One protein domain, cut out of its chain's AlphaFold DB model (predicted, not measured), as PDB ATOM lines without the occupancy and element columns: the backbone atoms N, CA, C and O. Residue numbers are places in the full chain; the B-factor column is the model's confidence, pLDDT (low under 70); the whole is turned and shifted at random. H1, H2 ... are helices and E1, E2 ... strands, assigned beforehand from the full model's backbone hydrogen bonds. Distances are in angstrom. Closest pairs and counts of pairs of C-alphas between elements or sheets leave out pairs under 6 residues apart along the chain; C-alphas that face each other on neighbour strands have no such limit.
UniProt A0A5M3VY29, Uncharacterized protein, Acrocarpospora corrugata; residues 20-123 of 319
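This is residues 20 to 123 of the 319 residues of an uncharacterized protein of Acrocarpospora corrugata (UniProt A0A5M3VY29). A small, short-stranded sheet sits in the middle, with the long helix H4 and the shorter H3 side by side near its edge strand E3. H1 lies toward another side of the sheet, little H2 lies far from the middle, and a long loop, residues 52 to 64, joins E1 to E2. The printed part has 104 residues, in the order H1, H2, E1, E2, E3, H3, H4; the sheet runs E2, E1, E3, antiparallel, and the class is mostly helix. It is compact, with a radius of gyration of the C-alphas of 13.6 A and spans of 38 by 32 by 31 A.

E1 is residues 48 to 51, 9.8 A long, from C-alpha 48 at (6.165, 12.768, -3.928). E2 is residues 65 to 67, 7.1 A, and E3 is residues 78 to 80, 6.3 A. H4, residues 103 to 121, is 27.2 A long and ends with C-alpha 121 at (2.068, 6.838, -18.864). H3, residues 87 to 97, measures 15.3 A, H1, residues 20 to 29, 13.9 A, and H2, residues 41 to 44, 5.4 A.

E1 and E2 form a hairpin, with N 49 and O 66 2.8 A apart, within hydrogen-bond range. E1 and E3 are antiparallel, with N 50 and O 79 at 2.8 A. H1, H3 and H4 only graze the sheet; the closest C-alphas of H4 and E3, Ala 113 and Leu 79, are 7.3 A apart. H3 and H4 are close but not clearly touching, at a shallow tilt of 24 degrees, opposite ways; their closest C-alphas, Glu 94 and Leu 110, are 7.1 A apart. H2 is not on the sheet. In H1, H3 and H4 every O i to N i+4 pair is within hydrogen-bond range; H2 is too short for one.

The C-alphas of Gln 20 and Gly 103, the two farthest apart, are 39.7 A apart. The printed part has no cut. The links H1 to H2 and E1 to E2 are long. Residue 20 and residues 54 to 63 have pLDDT under 70.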
ATOM      1  N   GLN A  20       7.316  -3.426  -2.924       65.31
ATOM      2  CA  GLN A  20       7.709  -2.071  -2.523       65.31
ATOM      3  C   GLN A  20       7.601  -1.079  -3.691       65.31
ATOM      4  O   GLN A  20       6.950  -0.051  -3.552       65.31
ATOM      5  N   ARG A  21       8.136  -1.412  -4.876       73.62
ATOM      6  CA  ARG A  21       8.082  -0.537  -6.067       73.62
ATOM      7  C   ARG A  21       6.652  -0.273  -6.539       73.62
ATOM      8  O   ARG A  21       6.309   0.861  -6.862       73.62
ATOM      9  N   LEU A  22       5.819  -1.310  -6.579       80.81
ATOM     10  CA  LEU A  22       4.426  -1.230  -6.998       80.81
ATOM     11  C   LEU A  22       3.599  -0.461  -5.971       80.81
ATOM     12  O   LEU A  22       2.810   0.388  -6.366       80.81
ATOM     13  N   SER A  23       3.823  -0.696  -4.678       79.88
ATOM     14  CA  SER A  23       3.190   0.055  -3.596       79.88
ATOM     15  C   SER A  23       3.604   1.522  -3.623       79.88
ATOM     16  O   SER A  23       2.733   2.376  -3.516       79.88
ATOM     17  N   THR A  24       4.880   1.846  -3.871       82.31
ATOM     18  CA  THR A  24       5.350   3.224  -4.098       82.31
ATOM     19  C   THR A  24       4.648   3.868  -5.287       82.31
ATOM     20  O   THR A  24       4.054   4.935  -5.136       82.31
ATOM     21  N   LEU A  25       4.661   3.224  -6.458       84.50
ATOM     22  CA  LEU A  25       4.010   3.756  -7.658       84.50
ATOM     23  C   LEU A  25       2.507   3.940  -7.446       84.50
ATOM     24  O   LEU A  25       1.970   5.005  -7.739       84.50
ATOM     25  N   TYR A  26       1.831   2.932  -6.902       86.62
ATOM     26  CA  TYR A  26       0.403   2.980  -6.625       86.62
ATOM     27  C   TYR A  26       0.077   4.070  -5.601       86.62
ATOM     28  O   TYR A  26      -0.750   4.940  -5.870       86.62
ATOM     29  N   GLY A  27       0.764   4.062  -4.460       86.44
ATOM     30  CA  GLY A  27       0.554   4.994  -3.360       86.44
ATOM     31  C   GLY A  27       0.801   6.443  -3.759       86.44
ATOM     32  O   GLY A  27       0.035   7.308  -3.352       86.44
ATOM     33  N   CYS A  28       1.788   6.716  -4.617       88.69
ATOM     34  CA  CYS A  28       2.051   8.070  -5.108       88.69
ATOM     35  C   CYS A  28       1.083   8.482  -6.229       88.69
ATOM     36  O   CYS A  28       0.544   9.584  -6.200       88.69
ATOM     37  N   LEU A  29       0.829   7.616  -7.218       89.94
ATOM     38  CA  LEU A  29       0.050   7.976  -8.412       89.94
ATOM     39  C   LEU A  29      -1.468   7.973  -8.174       89.94
ATOM     40  O   LEU A  29      -2.202   8.692  -8.852       89.94
ATOM     41  N   ARG A  30      -1.972   7.160  -7.237       88.25
ATOM     42  CA  ARG A  30      -3.417   7.042  -6.965       88.25
ATOM     43  C   ARG A  30      -3.903   7.913  -5.813       88.25
ATOM     44  O   ARG A  30      -5.120   8.029  -5.650       88.25
ATOM     45  N   ARG A  31      -3.008   8.575  -5.076       87.38
ATOM     46  CA  ARG A  31      -3.366   9.388  -3.908       87.38
ATOM     47  C   ARG A  31      -4.371  10.504  -4.253       87.38
ATOM     48  O   ARG A  31      -4.145  11.263  -5.206       87.38
ATOM     49  N   PRO A  32      -5.478  10.651  -3.505       86.31
ATOM     50  CA  PRO A  32      -6.406  11.773  -3.667       86.31
ATOM     51  C   PRO A  32      -5.751  13.130  -3.368       86.31
ATOM     52  O   PRO A  32      -4.844  13.215  -2.545       86.31
ATOM     53  N   ALA A  33      -6.207  14.200  -4.026       82.75
ATOM     54  CA  ALA A  33      -5.674  15.555  -3.820       82.75
ATOM     55  C   ALA A  33      -5.992  16.095  -2.419       82.75
ATOM     56  O   ALA A  33      -5.203  16.842  -1.849       82.75
ATOM     57  N   ASN A  34      -7.137  15.673  -1.883       84.19
ATOM     58  CA  ASN A  34      -7.672  15.992  -0.564       84.19
ATOM     59  C   ASN A  34      -7.284  14.966   0.513       84.19
ATOM     60  O   ASN A  34      -7.861  14.982   1.597       84.19
ATOM     61  N   ALA A  35      -6.365  14.037   0.218       84.06
ATOM     62  CA  ALA A  35      -5.850  13.140   1.245       84.06
ATOM     63  C   ALA A  35      -5.204  13.959   2.373       84.06
ATOM     64  O   ALA A  35      -4.695  15.057   2.129       84.06
ATOM     65  N   ARG A  36      -5.206  13.413   3.597       78.38
ATOM     66  CA  ARG A  36      -4.547  14.056   4.739       78.38
ATOM     67  C   ARG A  36      -3.090  14.380   4.375       78.38
ATOM     68  O   ARG A  36      -2.443  13.638   3.623       78.38
ATOM     69  N   ARG A  37      -2.653  15.545   4.849       80.50
ATOM     70  CA  ARG A  37      -1.255  15.963   4.908       80.50
ATOM     71  C   ARG A  37      -0.878  16.034   6.376       80.50
ATOM     72  O   ARG A  37      -1.638  16.569   7.181       80.50
ATOM     73  N   SER A  38       0.239  15.416   6.706       81.00
ATOM     74  CA  SER A  38       0.761  15.290   8.053       81.00
ATOM     75  C   SER A  38       2.279  15.197   7.979       81.00
ATOM     76  O   SER A  38       2.840  14.662   7.020       81.00
ATOM     77  N   THR A  39       2.936  15.680   9.027       80.44
ATOM     78  CA  THR A  39       4.374  15.520   9.270       80.44
ATOM     79  C   THR A  39       4.742  14.096   9.714       80.44
ATOM     80  O   THR A  39       5.921  13.748   9.787       80.44
ATOM     81  N   GLU A  40       3.755  13.216   9.919       82.62
ATOM     82  CA  GLU A  40       3.962  11.788  10.160       82.62
ATOM     83  C   GLU A  40       4.506  11.068   8.916       82.62
ATOM     84  O   GLU A  40       3.937  11.143   7.824       82.62
ATOM     85  N   GLN A  41       5.567  10.275   9.095       79.44
ATOM     86  CA  GLN A  41       6.241   9.553   8.008       79.44
ATOM     87  C   GLN A  41       5.308   8.683   7.172       79.44
ATOM     88  O   GLN A  41       5.425   8.657   5.949       79.44
ATOM     89  N   ARG A  42       4.346   8.010   7.817       82.81
ATOM     90  CA  ARG A  42       3.343   7.156   7.156       82.81
ATOM     91  C   ARG A  42       2.472   7.914   6.156       82.81
ATOM     92  O   ARG A  42       1.883   7.285   5.278       82.81
ATOM     93  N   ASP A  43       2.409   9.235   6.280       83.06
ATOM     94  CA  ASP A  43       1.607  10.110   5.446       83.06
ATOM     95  C   ASP A  43       2.454  10.839   4.394       83.06
ATOM     96  O   ASP A  43       2.220  10.659   3.192       83.06
ATOM     97  N   TRP A  44       3.484  11.591   4.811       85.25
ATOM     98  CA  TRP A  44       4.312  12.387   3.891       85.25
ATOM     99  C   TRP A  44       5.118  11.555   2.895       85.25
ATOM    100  O   TRP A  44       5.404  12.037   1.795       85.25
ATOM    101  N   MET A  45       5.436  10.289   3.202       85.56
ATOM    102  CA  MET A  45       6.188   9.422   2.281       85.56
ATOM    103  C   MET A  45       5.491   9.235   0.920       85.56
ATOM    104  O   MET A  45       6.147   8.961  -0.080       85.56
ATOM    105  N   TRP A  46       4.172   9.428   0.849       88.12
ATOM    106  CA  TRP A  46       3.391   9.273  -0.385       88.12
ATOM    107  C   TRP A  46       3.186  10.583  -1.150       88.12
ATOM    108  O   TRP A  46       2.662  10.583  -2.265       88.12
ATOM    109  N   TRP A  47       3.582  11.708  -0.557       89.38
ATOM    110  CA  TRP A  47       3.515  13.032  -1.160       89.38
ATOM    111  C   TRP A  47       4.816  13.316  -1.916       89.38
ATOM    112  O   TRP A  47       5.675  14.063  -1.453       89.38
ATOM    113  N   VAL A  48       4.969  12.669  -3.077       91.19
ATOM    114  CA  VAL A  48       6.165  12.768  -3.928       91.19
ATOM    115  C   VAL A  48       5.988  13.829  -5.009       91.19
ATOM    116  O   VAL A  48       4.988  13.849  -5.735       91.19
ATOM    117  N   TYR A  49       7.008  14.666  -5.154       91.81
ATOM    118  CA  TYR A  49       7.076  15.743  -6.125       91.81
ATOM    119  C   TYR A  49       8.317  15.606  -6.996       91.81
ATOM    120  O   TYR A  49       9.387  15.219  -6.523       91.81
ATOM    121  N   ARG A  50       8.167  15.957  -8.270       91.12
ATOM    122  CA  ARG A  50       9.265  16.200  -9.197       91.12
ATOM    123  C   ARG A  50       9.629  17.681  -9.126       91.12
ATOM    124  O   ARG A  50       8.785  18.518  -9.430       91.12
ATOM    125  N   THR A  51      10.869  17.999  -8.773       89.94
ATOM    126  CA  THR A  51      11.379  19.369  -8.914       89.94
ATOM    127  C   THR A  51      11.689  19.612 -10.390       89.94
ATOM    128  O   THR A  51      12.515  18.892 -10.960       89.94
ATOM    129  N   LEU A  52      10.999  20.571 -11.009       87.19
ATOM    130  CA  LEU A  52      11.285  21.017 -12.372       87.19
ATOM    131  C   LEU A  52      12.392  22.074 -12.318       87.19
ATOM    132  O   LEU A  52      12.329  22.991 -11.504       87.19
ATOM    133  N   ASP A  53      13.433  21.919 -13.129       73.44
ATOM    134  CA  ASP A  53      14.628  22.765 -13.043       73.44
ATOM    135  C   ASP A  53      14.526  23.970 -13.988       73.44
ATOM    136  O   ASP A  53      14.231  23.833 -15.178       73.44
ATOM    137  N   SER A  54      14.821  25.168 -13.482       62.25
ATOM    138  CA  SER A  54      14.866  26.419 -14.244       62.25
ATOM    139  C   SER A  54      16.140  26.577 -15.103       62.25
ATOM    140  O   SER A  54      16.155  27.348 -16.059       62.25
ATOM    141  N   SER A  55      17.206  25.821 -14.813       60.47
ATOM    142  CA  SER A  55      18.552  26.099 -15.331       60.47
ATOM    143  C   SER A  55      18.968  25.303 -16.574       60.47
ATOM    144  O   SER A  55      19.931  25.668 -17.244       60.47
ATOM    145  N   GLY A  56      18.282  24.201 -16.904       52.84
ATOM    146  CA  GLY A  56      18.562  23.374 -18.094       52.84
ATOM    147  C   GLY A  56      19.889  22.609 -18.022       52.84
ATOM    148  O   GLY A  56      20.157  21.742 -18.852       52.84
ATOM    149  N   ARG A  57      20.692  22.866 -16.986       50.25
ATOM    150  CA  ARG A  57      21.834  22.057 -16.586       50.25
ATOM    151  C   ARG A  57      21.268  20.904 -15.789       50.25
ATOM    152  O   ARG A  57      21.181  20.991 -14.570       50.25
ATOM    153  N   GLY A  58      20.820  19.869 -16.504       51.22
ATOM    154  CA  GLY A  58      20.155  18.712 -15.915       51.22
ATOM    155  C   GLY A  58      20.764  18.374 -14.563       51.22
ATOM    156  O   GLY A  58      21.965  18.155 -14.489       51.22
ATOM    157  N   THR A  59      19.937  18.391 -13.519       48.62
ATOM    158  CA  THR A  59      20.303  18.211 -12.105       48.62
ATOM    159  C   THR A  59      21.296  17.064 -11.923       48.62
ATOM    160  O   THR A  59      20.921  15.894 -11.800       48.62
ATOM    161  N   ALA A  60      22.579  17.401 -11.989       41.47
ATOM    162  CA  ALA A  60      23.709  16.526 -11.761       41.47
ATOM    163  C   ALA A  60      24.165  16.835 -10.337       41.47
ATOM    164  O   ALA A  60      24.957  17.742 -10.111       41.47
ATOM    165  N   GLY A  61      23.545  16.153  -9.370       45.19
ATOM    166  CA  GLY A  61      23.900  16.253  -7.950       45.19
ATOM    167  C   GLY A  61      22.735  16.490  -6.985       45.19
ATOM    168  O   GLY A  61      22.865  16.168  -5.810       45.19
ATOM    169  N   SER A  62      21.579  16.984  -7.438       53.44
ATOM    170  CA  SER A  62      20.399  17.203  -6.584       53.44
ATOM    171  C   SER A  62      19.303  16.156  -6.826       53.44
ATOM    172  O   SER A  62      18.994  15.801  -7.965       53.44
ATOM    173  N   SER A  63      18.700  15.647  -5.741       59.09
ATOM    174  CA  SER A  63      17.596  14.680  -5.820       59.09
ATOM    175  C   SER A  63      16.422  15.278  -6.596       59.09
ATOM    176  O   SER A  63      15.787  16.231  -6.139       59.09
ATOM    177  N   ARG A  64      16.144  14.707  -7.776       78.44
ATOM    178  CA  ARG A  64      15.098  15.170  -8.706       78.44
ATOM    179  C   ARG A  64      13.678  14.920  -8.199       78.44
ATOM    180  O   ARG A  64      12.728  15.514  -8.700       78.44
ATOM    181  N   TYR A  65      13.542  14.007  -7.243       86.81
ATOM    182  CA  TYR A  65      12.294  13.708  -6.557       86.81
ATOM    183  C   TYR A  65      12.442  14.022  -5.078       86.81
ATOM    184  O   TYR A  65      13.502  13.790  -4.488       86.81
ATOM    185  N   ARG A  66      11.379  14.552  -4.482       87.50
ATOM    186  CA  ARG A  66      11.348  14.917  -3.067       87.50
ATOM    187  C   ARG A  66      10.013  14.547  -2.458       87.50
ATOM    188  O   ARG A  66       8.977  14.635  -3.118       87.50
ATOM    189  N   HIS A  67      10.056  14.158  -1.195       88.94
ATOM    190  CA  HIS A  67       8.862  14.065  -0.379       88.94
ATOM    191  C   HIS A  67       8.571  15.422   0.250       88.94
ATOM    192  O   HIS A  67       9.502  16.171   0.556       88.94
ATOM    193  N   TRP A  68       7.295  15.736   0.448       86.56
ATOM    194  CA  TRP A  68       6.887  16.966   1.114       86.56
ATOM    195  C   TRP A  68       6.377  16.667   2.520       86.56
ATOM    196  O   TRP A  68       5.278  16.143   2.684       86.56
ATOM    197  N   ASN A  69       7.194  16.989   3.523       83.44
ATOM    198  CA  ASN A  69       6.946  16.735   4.945       83.44
ATOM    199  C   ASN A  69       6.536  17.998   5.725       83.44
ATOM    200  O   ASN A  69       6.668  18.024   6.943       83.44
ATOM    201  N   SER A  70       6.087  19.045   5.028       79.50
ATOM    202  CA  SER A  70       5.672  20.315   5.628       79.50
ATOM    203  C   SER A  70       4.169  20.531   5.472       79.50
ATOM    204  O   SER A  70       3.581  20.154   4.455       79.50
ATOM    205  N   ASP A  71       3.565  21.190   6.462       71.81
ATOM    206  CA  ASP A  71       2.155  21.594   6.443       71.81
ATOM    207  C   ASP A  71       1.885  22.728   5.435       71.81
ATOM    208  O   ASP A  71       0.749  22.940   5.007       71.81
ATOM    209  N   GLY A  72       2.937  23.437   5.007       78.56
ATOM    210  CA  GLY A  72       2.861  24.480   3.987       78.56
ATOM    211  C   GLY A  72       2.586  23.941   2.579       78.56
ATOM    212  O   GLY A  72       2.777  22.761   2.275       78.56
ATOM    213  N   ALA A  73       2.157  24.825   1.675       82.31
ATOM    214  CA  ALA A  73       2.016  24.470   0.267       82.31
ATOM    215  C   ALA A  73       3.400  24.221  -0.374       82.31
ATOM    216  O   ALA A  73       4.326  25.000  -0.138       82.31
ATOM    217  N   PRO A  74       3.557  23.164  -1.195       87.06
ATOM    218  CA  PRO A  74       4.781  22.951  -1.962       87.06
ATOM    219  C   PRO A  74       4.983  24.082  -2.987       87.06
ATOM    220  O   PRO A  74       3.990  24.637  -3.470       87.06
ATOM    221  N   PRO A  75       6.234  24.410  -3.368       89.00
ATOM    222  CA  PRO A  75       6.504  25.423  -4.384       89.00
ATOM    223  C   PRO A  75       5.839  25.079  -5.722       89.00
ATOM    224  O   PRO A  75       5.754  23.906  -6.085       89.00
ATOM    225  N   ALA A  76       5.442  26.091  -6.498       89.62
ATOM    226  CA  ALA A  76       4.774  25.894  -7.792       89.62
ATOM    227  C   ALA A  76       5.614  25.062  -8.787       89.62
ATOM    228  O   ALA A  76       5.084  24.292  -9.582       89.62
ATOM    229  N   GLU A  77       6.942  25.149  -8.688       90.00
ATOM    230  CA  GLU A  77       7.905  24.404  -9.514       90.00
ATOM    231  C   GLU A  77       7.950  22.896  -9.207       90.00
ATOM    232  O   GLU A  77       8.596  22.120  -9.913       90.00
ATOM    233  N   HIS A  78       7.283  22.458  -8.137       91.75
ATOM    234  CA  HIS A  78       7.235  21.063  -7.726       91.75
ATOM    235  C   HIS A  78       5.983  20.398  -8.303       91.75
ATOM    236  O   HIS A  78       4.877  20.554  -7.787       91.75
ATOM    237  N   LEU A  79       6.169  19.609  -9.359       93.06
ATOM    238  CA  LEU A  79       5.115  18.823  -9.990       93.06
ATOM    239  C   LEU A  79       4.714  17.647  -9.080       93.06
ATOM    240  O   LEU A  79       5.536  16.754  -8.848       93.06
ATOM    241  N   PRO A  80       3.466  17.579  -8.580       93.56
ATOM    242  CA  PRO A  80       3.017  16.451  -7.772       93.56
ATOM    243  C   PRO A  80       2.913  15.190  -8.636       93.56
ATOM    244  O   PRO A  80       2.128  15.153  -9.579       93.56
ATOM    245  N   VAL A  81       3.612  14.106  -8.288       93.12
ATOM    246  CA  VAL A  81       3.581  12.859  -9.085       93.12
ATOM    247  C   VAL A  81       2.154  12.304  -9.213       93.12
ATOM    248  O   VAL A  81       1.769  11.797 -10.264       93.12
ATOM    249  N   ARG A  82       1.320  12.494  -8.182       92.69
ATOM    250  CA  ARG A  82      -0.103  12.119  -8.176       92.69
ATOM    251  C   ARG A  82      -0.952  12.749  -9.288       92.69
ATOM    252  O   ARG A  82      -1.997  12.198  -9.627       92.69
ATOM    253  N   SER A  83      -0.558  13.910  -9.820       93.31
ATOM    254  CA  SER A  83      -1.344  14.604 -10.846       93.31
ATOM    255  C   SER A  83      -1.157  13.977 -12.227       93.31
ATOM    256  O   SER A  83      -2.051  14.053 -13.059       93.31
ATOM    257  N   ILE A  84      -0.043  13.276 -12.456       91.88
ATOM    258  CA  ILE A  84       0.412  12.834 -13.781       91.88
ATOM    259  C   ILE A  84      -0.591  11.911 -14.493       91.88
ATOM    260  O   ILE A  84      -0.766  12.001 -15.710       91.88
ATOM    261  N   LEU A  85      -1.281  11.035 -13.753       86.94
ATOM    262  CA  LEU A  85      -2.291  10.130 -14.322       86.94
ATOM    263  C   LEU A  85      -3.700  10.740 -14.401       86.94
ATOM    264  O   LEU A  85      -4.600  10.113 -14.955       86.94
ATOM    265  N   ARG A  86      -3.919  11.931 -13.833       89.00
ATOM    266  CA  ARG A  86      -5.236  12.565 -13.718       89.00
ATOM    267  C   ARG A  86      -5.235  13.865 -14.509       89.00
ATOM    268  O   ARG A  86      -4.753  14.880 -14.023       89.00
ATOM    269  N   THR A  87      -5.825  13.844 -15.703       90.25
ATOM    270  CA  THR A  87      -5.822  14.983 -16.639       90.25
ATOM    271  C   THR A  87      -6.204  16.304 -15.973       90.25
ATOM    272  O   THR A  87      -5.497  17.291 -16.135       90.25
ATOM    273  N   MET A  88      -7.266  16.321 -15.162       92.62
ATOM    274  CA  MET A  88      -7.716  17.546 -14.490       92.62
ATOM    275  C   MET A  88      -6.728  18.057 -13.437       92.62
ATOM    276  O   MET A  88      -6.507  19.261 -13.352       92.62
ATOM    277  N   ASP A  89      -6.098  17.162 -12.672       91.62
ATOM    278  CA  ASP A  89      -5.105  17.542 -11.662       91.62
ATOM    279  C   ASP A  89      -3.818  18.052 -12.321       91.62
ATOM    280  O   ASP A  89      -3.178  18.967 -11.807       91.62
ATOM    281  N   TYR A  90      -3.437  17.457 -13.454       93.44
ATOM    282  CA  TYR A  90      -2.279  17.875 -14.236       93.44
ATOM    283  C   TYR A  90      -2.494  19.265 -14.854       93.44
ATOM    284  O   TYR A  90      -1.677  20.156 -14.651       93.44
ATOM    285  N   LEU A  91      -3.651  19.510 -15.481       93.81
ATOM    286  CA  LEU A  91      -4.006  20.837 -16.002       93.81
ATOM    287  C   LEU A  91      -4.130  21.886 -14.886       93.81
ATOM    288  O   LEU A  91      -3.758  23.044 -15.068       93.81
ATOM    289  N   ALA A  92      -4.655  21.503 -13.718       92.94
ATOM    290  CA  ALA A  92      -4.712  22.391 -12.559       92.94
ATOM    291  C   ALA A  92      -3.308  22.778 -12.067       92.94
ATOM    292  O   ALA A  92      -3.097  23.927 -11.677       92.94
ATOM    293  N   TYR A  93      -2.354  21.844 -12.123       94.25
ATOM    294  CA  TYR A  93      -0.949  22.115 -11.843       94.25
ATOM    295  C   TYR A  93      -0.344  23.097 -12.857       94.25
ATOM    296  O   TYR A  93       0.199  24.116 -12.441       94.25
ATOM    297  N   GLU A  94      -0.499  22.864 -14.165       94.31
ATOM    298  CA  GLU A  94       0.047  23.757 -15.202       94.31
ATOM    299  C   GLU A  94      -0.501  25.187 -15.079       94.31
ATOM    300  O   GLU A  94       0.255  26.156 -15.141       94.31
ATOM    301  N   ARG A  95      -1.805  25.327 -14.797       94.12
ATOM    302  CA  ARG A  95      -2.441  26.628 -14.519       94.12
ATOM    303  C   ARG A  95      -1.932  27.294 -13.244       94.12
ATOM    304  O   ARG A  95      -2.031  28.509 -13.118       94.12
ATOM    305  N   ASN A  96      -1.498  26.525 -12.248       93.06
ATOM    306  CA  ASN A  96      -0.904  27.080 -11.034       93.06
ATOM    307  C   ASN A  96       0.539  27.526 -11.295       93.06
ATOM    308  O   ASN A  96       0.923  28.610 -10.862       93.06
ATOM    309  N   LEU A  97       1.298  26.734 -12.050       93.19
ATOM    310  CA  LEU A  97       2.662  27.056 -12.451       93.19
ATOM    311  C   LEU A  97       2.708  28.351 -13.274       93.19
ATOM    312  O   LEU A  97       3.496  29.240 -12.960       93.19
ATOM    313  N   SER A  98       1.801  28.517 -14.243       93.06
ATOM    314  CA  SER A  98       1.743  29.708 -15.105       93.06
ATOM    315  C   SER A  98       1.366  31.010 -14.388       93.06
ATOM    316  O   SER A  98       1.531  32.084 -14.961       93.06
ATOM    317  N   LYS A  99       0.881  30.941 -13.140       93.56
ATOM    318  CA  LYS A  99       0.647  32.123 -12.289       93.56
ATOM    319  C   LYS A  99       1.917  32.640 -11.611       93.56
ATOM    320  O   LYS A  99       1.917  33.775 -11.155       93.56
ATOM    321  N   HIS A 100       2.944  31.800 -11.495       90.12
ATOM    322  CA  HIS A 100       4.165  32.102 -10.742       90.12
ATOM    323  C   HIS A 100       5.413  32.133 -11.632       90.12
ATOM    324  O   HIS A 100       6.403  32.762 -11.270       90.12
ATOM    325  N   VAL A 101       5.376  31.456 -12.782       89.31
ATOM    326  CA  VAL A 101       6.486  31.346 -13.732       89.31
ATOM    327  C   VAL A 101       6.004  31.775 -15.115       89.31
ATOM    328  O   VAL A 101       4.907  31.406 -15.535       89.31
ATOM    329  N   HIS A 102       6.830  32.536 -15.835       88.88
ATOM    330  CA  HIS A 102       6.484  33.119 -17.133       88.88
ATOM    331  C   HIS A 102       7.616  32.977 -18.162       88.88
ATOM    332  O   HIS A 102       8.756  32.642 -17.828       88.88
ATOM    333  N   GLY A 103       7.290  33.266 -19.425       88.88
ATOM    334  CA  GLY A 103       8.237  33.289 -20.539       88.88
ATOM    335  C   GLY A 103       8.879  31.930 -20.821       88.88
ATOM    336  O   GLY A 103       8.336  30.882 -20.484       88.88
ATOM    337  N   SER A 104      10.085  31.951 -21.386       86.38
ATOM    338  CA  SER A 104      10.815  30.745 -21.810       86.38
ATOM    339  C   SER A 104      11.102  29.743 -20.682       86.38
ATOM    340  O   SER A 104      11.307  28.554 -20.934       86.38
ATOM    341  N   THR A 105      11.104  30.198 -19.424       87.75
ATOM    342  CA  THR A 105      11.259  29.313 -18.262       87.75
ATOM    343  C   THR A 105      10.017  28.450 -18.063       87.75
ATOM    344  O   THR A 105      10.159  27.249 -17.831       87.75
ATOM    345  N   LEU A 106       8.821  29.035 -18.213       90.75
ATOM    346  CA  LEU A 106       7.552  28.313 -18.137       90.75
ATOM    347  C   LEU A 106       7.479  27.243 -19.229       90.75
ATOM    348  O   LEU A 106       7.230  26.081 -18.915       90.75
ATOM    349  N   ASP A 107       7.773  27.611 -20.478       89.75
ATOM    350  CA  ASP A 107       7.705  26.692 -21.622       89.75
ATOM    351  C   ASP A 107       8.606  25.466 -21.419       89.75
ATOM    352  O   ASP A 107       8.199  24.326 -21.644       89.75
ATOM    353  N   ARG A 108       9.824  25.681 -20.908       88.44
ATOM    354  CA  ARG A 108      10.779  24.602 -20.634       88.44
ATOM    355  C   ARG A 108      10.317  23.682 -19.502       88.44
ATOM    356  O   ARG A 108      10.487  22.469 -19.601       88.44
ATOM    357  N   MET A 109       9.727  24.238 -18.443       89.94
ATOM    358  CA  MET A 109       9.193  23.449 -17.326       89.94
ATOM    359  C   MET A 109       7.958  22.644 -17.737       89.94
ATOM    360  O   MET A 109       7.854  21.474 -17.375       89.94
ATOM    361  N   LEU A 110       7.056  23.234 -18.526       92.12
ATOM    362  CA  LEU A 110       5.903  22.528 -19.089       92.12
ATOM    363  C   LEU A 110       6.354  21.390 -20.008       92.12
ATOM    364  O   LEU A 110       5.853  20.274 -19.892       92.12
ATOM    365  N   HIS A 111       7.368  21.630 -20.841       90.44
ATOM    366  CA  HIS A 111       7.943  20.589 -21.685       90.44
ATOM    367  C   HIS A 111       8.575  19.447 -20.866       90.44
ATOM    368  O   HIS A 111       8.358  18.274 -21.173       90.44
ATOM    369  N   GLU A 112       9.313  19.748 -19.789       89.06
ATOM    370  CA  GLU A 112       9.842  18.715 -18.880       89.06
ATOM    371  C   GLU A 112       8.710  17.919 -18.207       89.06
ATOM    372  O   GLU A 112       8.772  16.685 -18.131       89.06
ATOM    373  N   ALA A 113       7.671  18.609 -17.730       91.75
ATOM    374  CA  ALA A 113       6.507  17.994 -17.103       91.75
ATOM    375  C   ALA A 113       5.776  17.050 -18.071       91.75
ATOM    376  O   ALA A 113       5.444  15.921 -17.693       91.75
ATOM    377  N   GLU A 114       5.610  17.460 -19.330       91.44
ATOM    378  CA  GLU A 114       4.988  16.652 -20.375       91.44
ATOM    379  C   GLU A 114       5.819  15.403 -20.685       91.44
ATOM    380  O   GLU A 114       5.286  14.289 -20.670       91.44
ATOM    381  N   GLN A 115       7.133  15.550 -20.892       89.94
ATOM    382  CA  GLN A 115       8.022  14.411 -21.129       89.94
ATOM    383  C   GLN A 115       7.976  13.409 -19.970       89.94
ATOM    384  O   GLN A 115       7.937  12.194 -20.185       89.94
ATOM    385  N   LEU A 116       7.967  13.893 -18.723       89.44
ATOM    386  CA  LEU A 116       7.830  13.023 -17.559       89.44
ATOM    387  C   LEU A 116       6.476  12.309 -17.557       89.44
ATOM    388  O   LEU A 116       6.419  11.100 -17.313       89.44
ATOM    389  N   ALA A 117       5.397  13.038 -17.841       90.69
ATOM    390  CA  ALA A 117       4.060  12.476 -17.887       90.69
ATOM    391  C   ALA A 117       3.948  11.382 -18.953       90.69
ATOM    392  O   ALA A 117       3.410  10.309 -18.668       90.69
ATOM    393  N   GLN A 118       4.510  11.609 -20.141       89.56
ATOM    394  CA  GLN A 118       4.586  10.612 -21.204       89.56
ATOM    395  C   GLN A 118       5.371   9.382 -20.749       89.56
ATOM    396  O   GLN A 118       4.843   8.278 -20.836       89.56
ATOM    397  N   ARG A 119       6.568   9.556 -20.170       88.31
ATOM    398  CA  ARG A 119       7.404   8.442 -19.683       88.31
ATOM    399  C   ARG A 119       6.702   7.578 -18.642       88.31
ATOM    400  O   ARG A 119       6.857   6.363 -18.670       88.31
ATOM    401  N   ILE A 120       5.957   8.189 -17.720       88.62
ATOM    402  CA  ILE A 120       5.206   7.455 -16.692       88.62
ATOM    403  C   ILE A 120       3.994   6.750 -17.310       88.62
ATOM    404  O   ILE A 120       3.763   5.580 -17.013       88.62
ATOM    405  N   LYS A 121       3.241   7.422 -18.190       87.00
ATOM    406  CA  LYS A 121       2.068   6.838 -18.864       87.00
ATOM    407  C   LYS A 121       2.441   5.698 -19.813       87.00
ATOM    408  O   LYS A 121       1.700   4.726 -19.912       87.00
ATOM    409  N   SER A 122       3.580   5.802 -20.495       85.56
ATOM    410  CA  SER A 122       4.074   4.793 -21.435       85.56
ATOM    411  C   SER A 122       4.883   3.684 -20.760       85.56
ATOM    412  O   SER A 122       5.342   2.768 -21.447       85.56
ATOM    413  N   TYR A 123       5.109   3.763 -19.444       83.94
ATOM    414  CA  TYR A 123       5.921   2.787 -18.732       83.94
ATOM    415  C   TYR A 123       5.229   1.421 -18.718       83.94
ATOM    416  O   TYR A 123       4.183   1.230 -18.096       83.94
TER     417      TYR A 123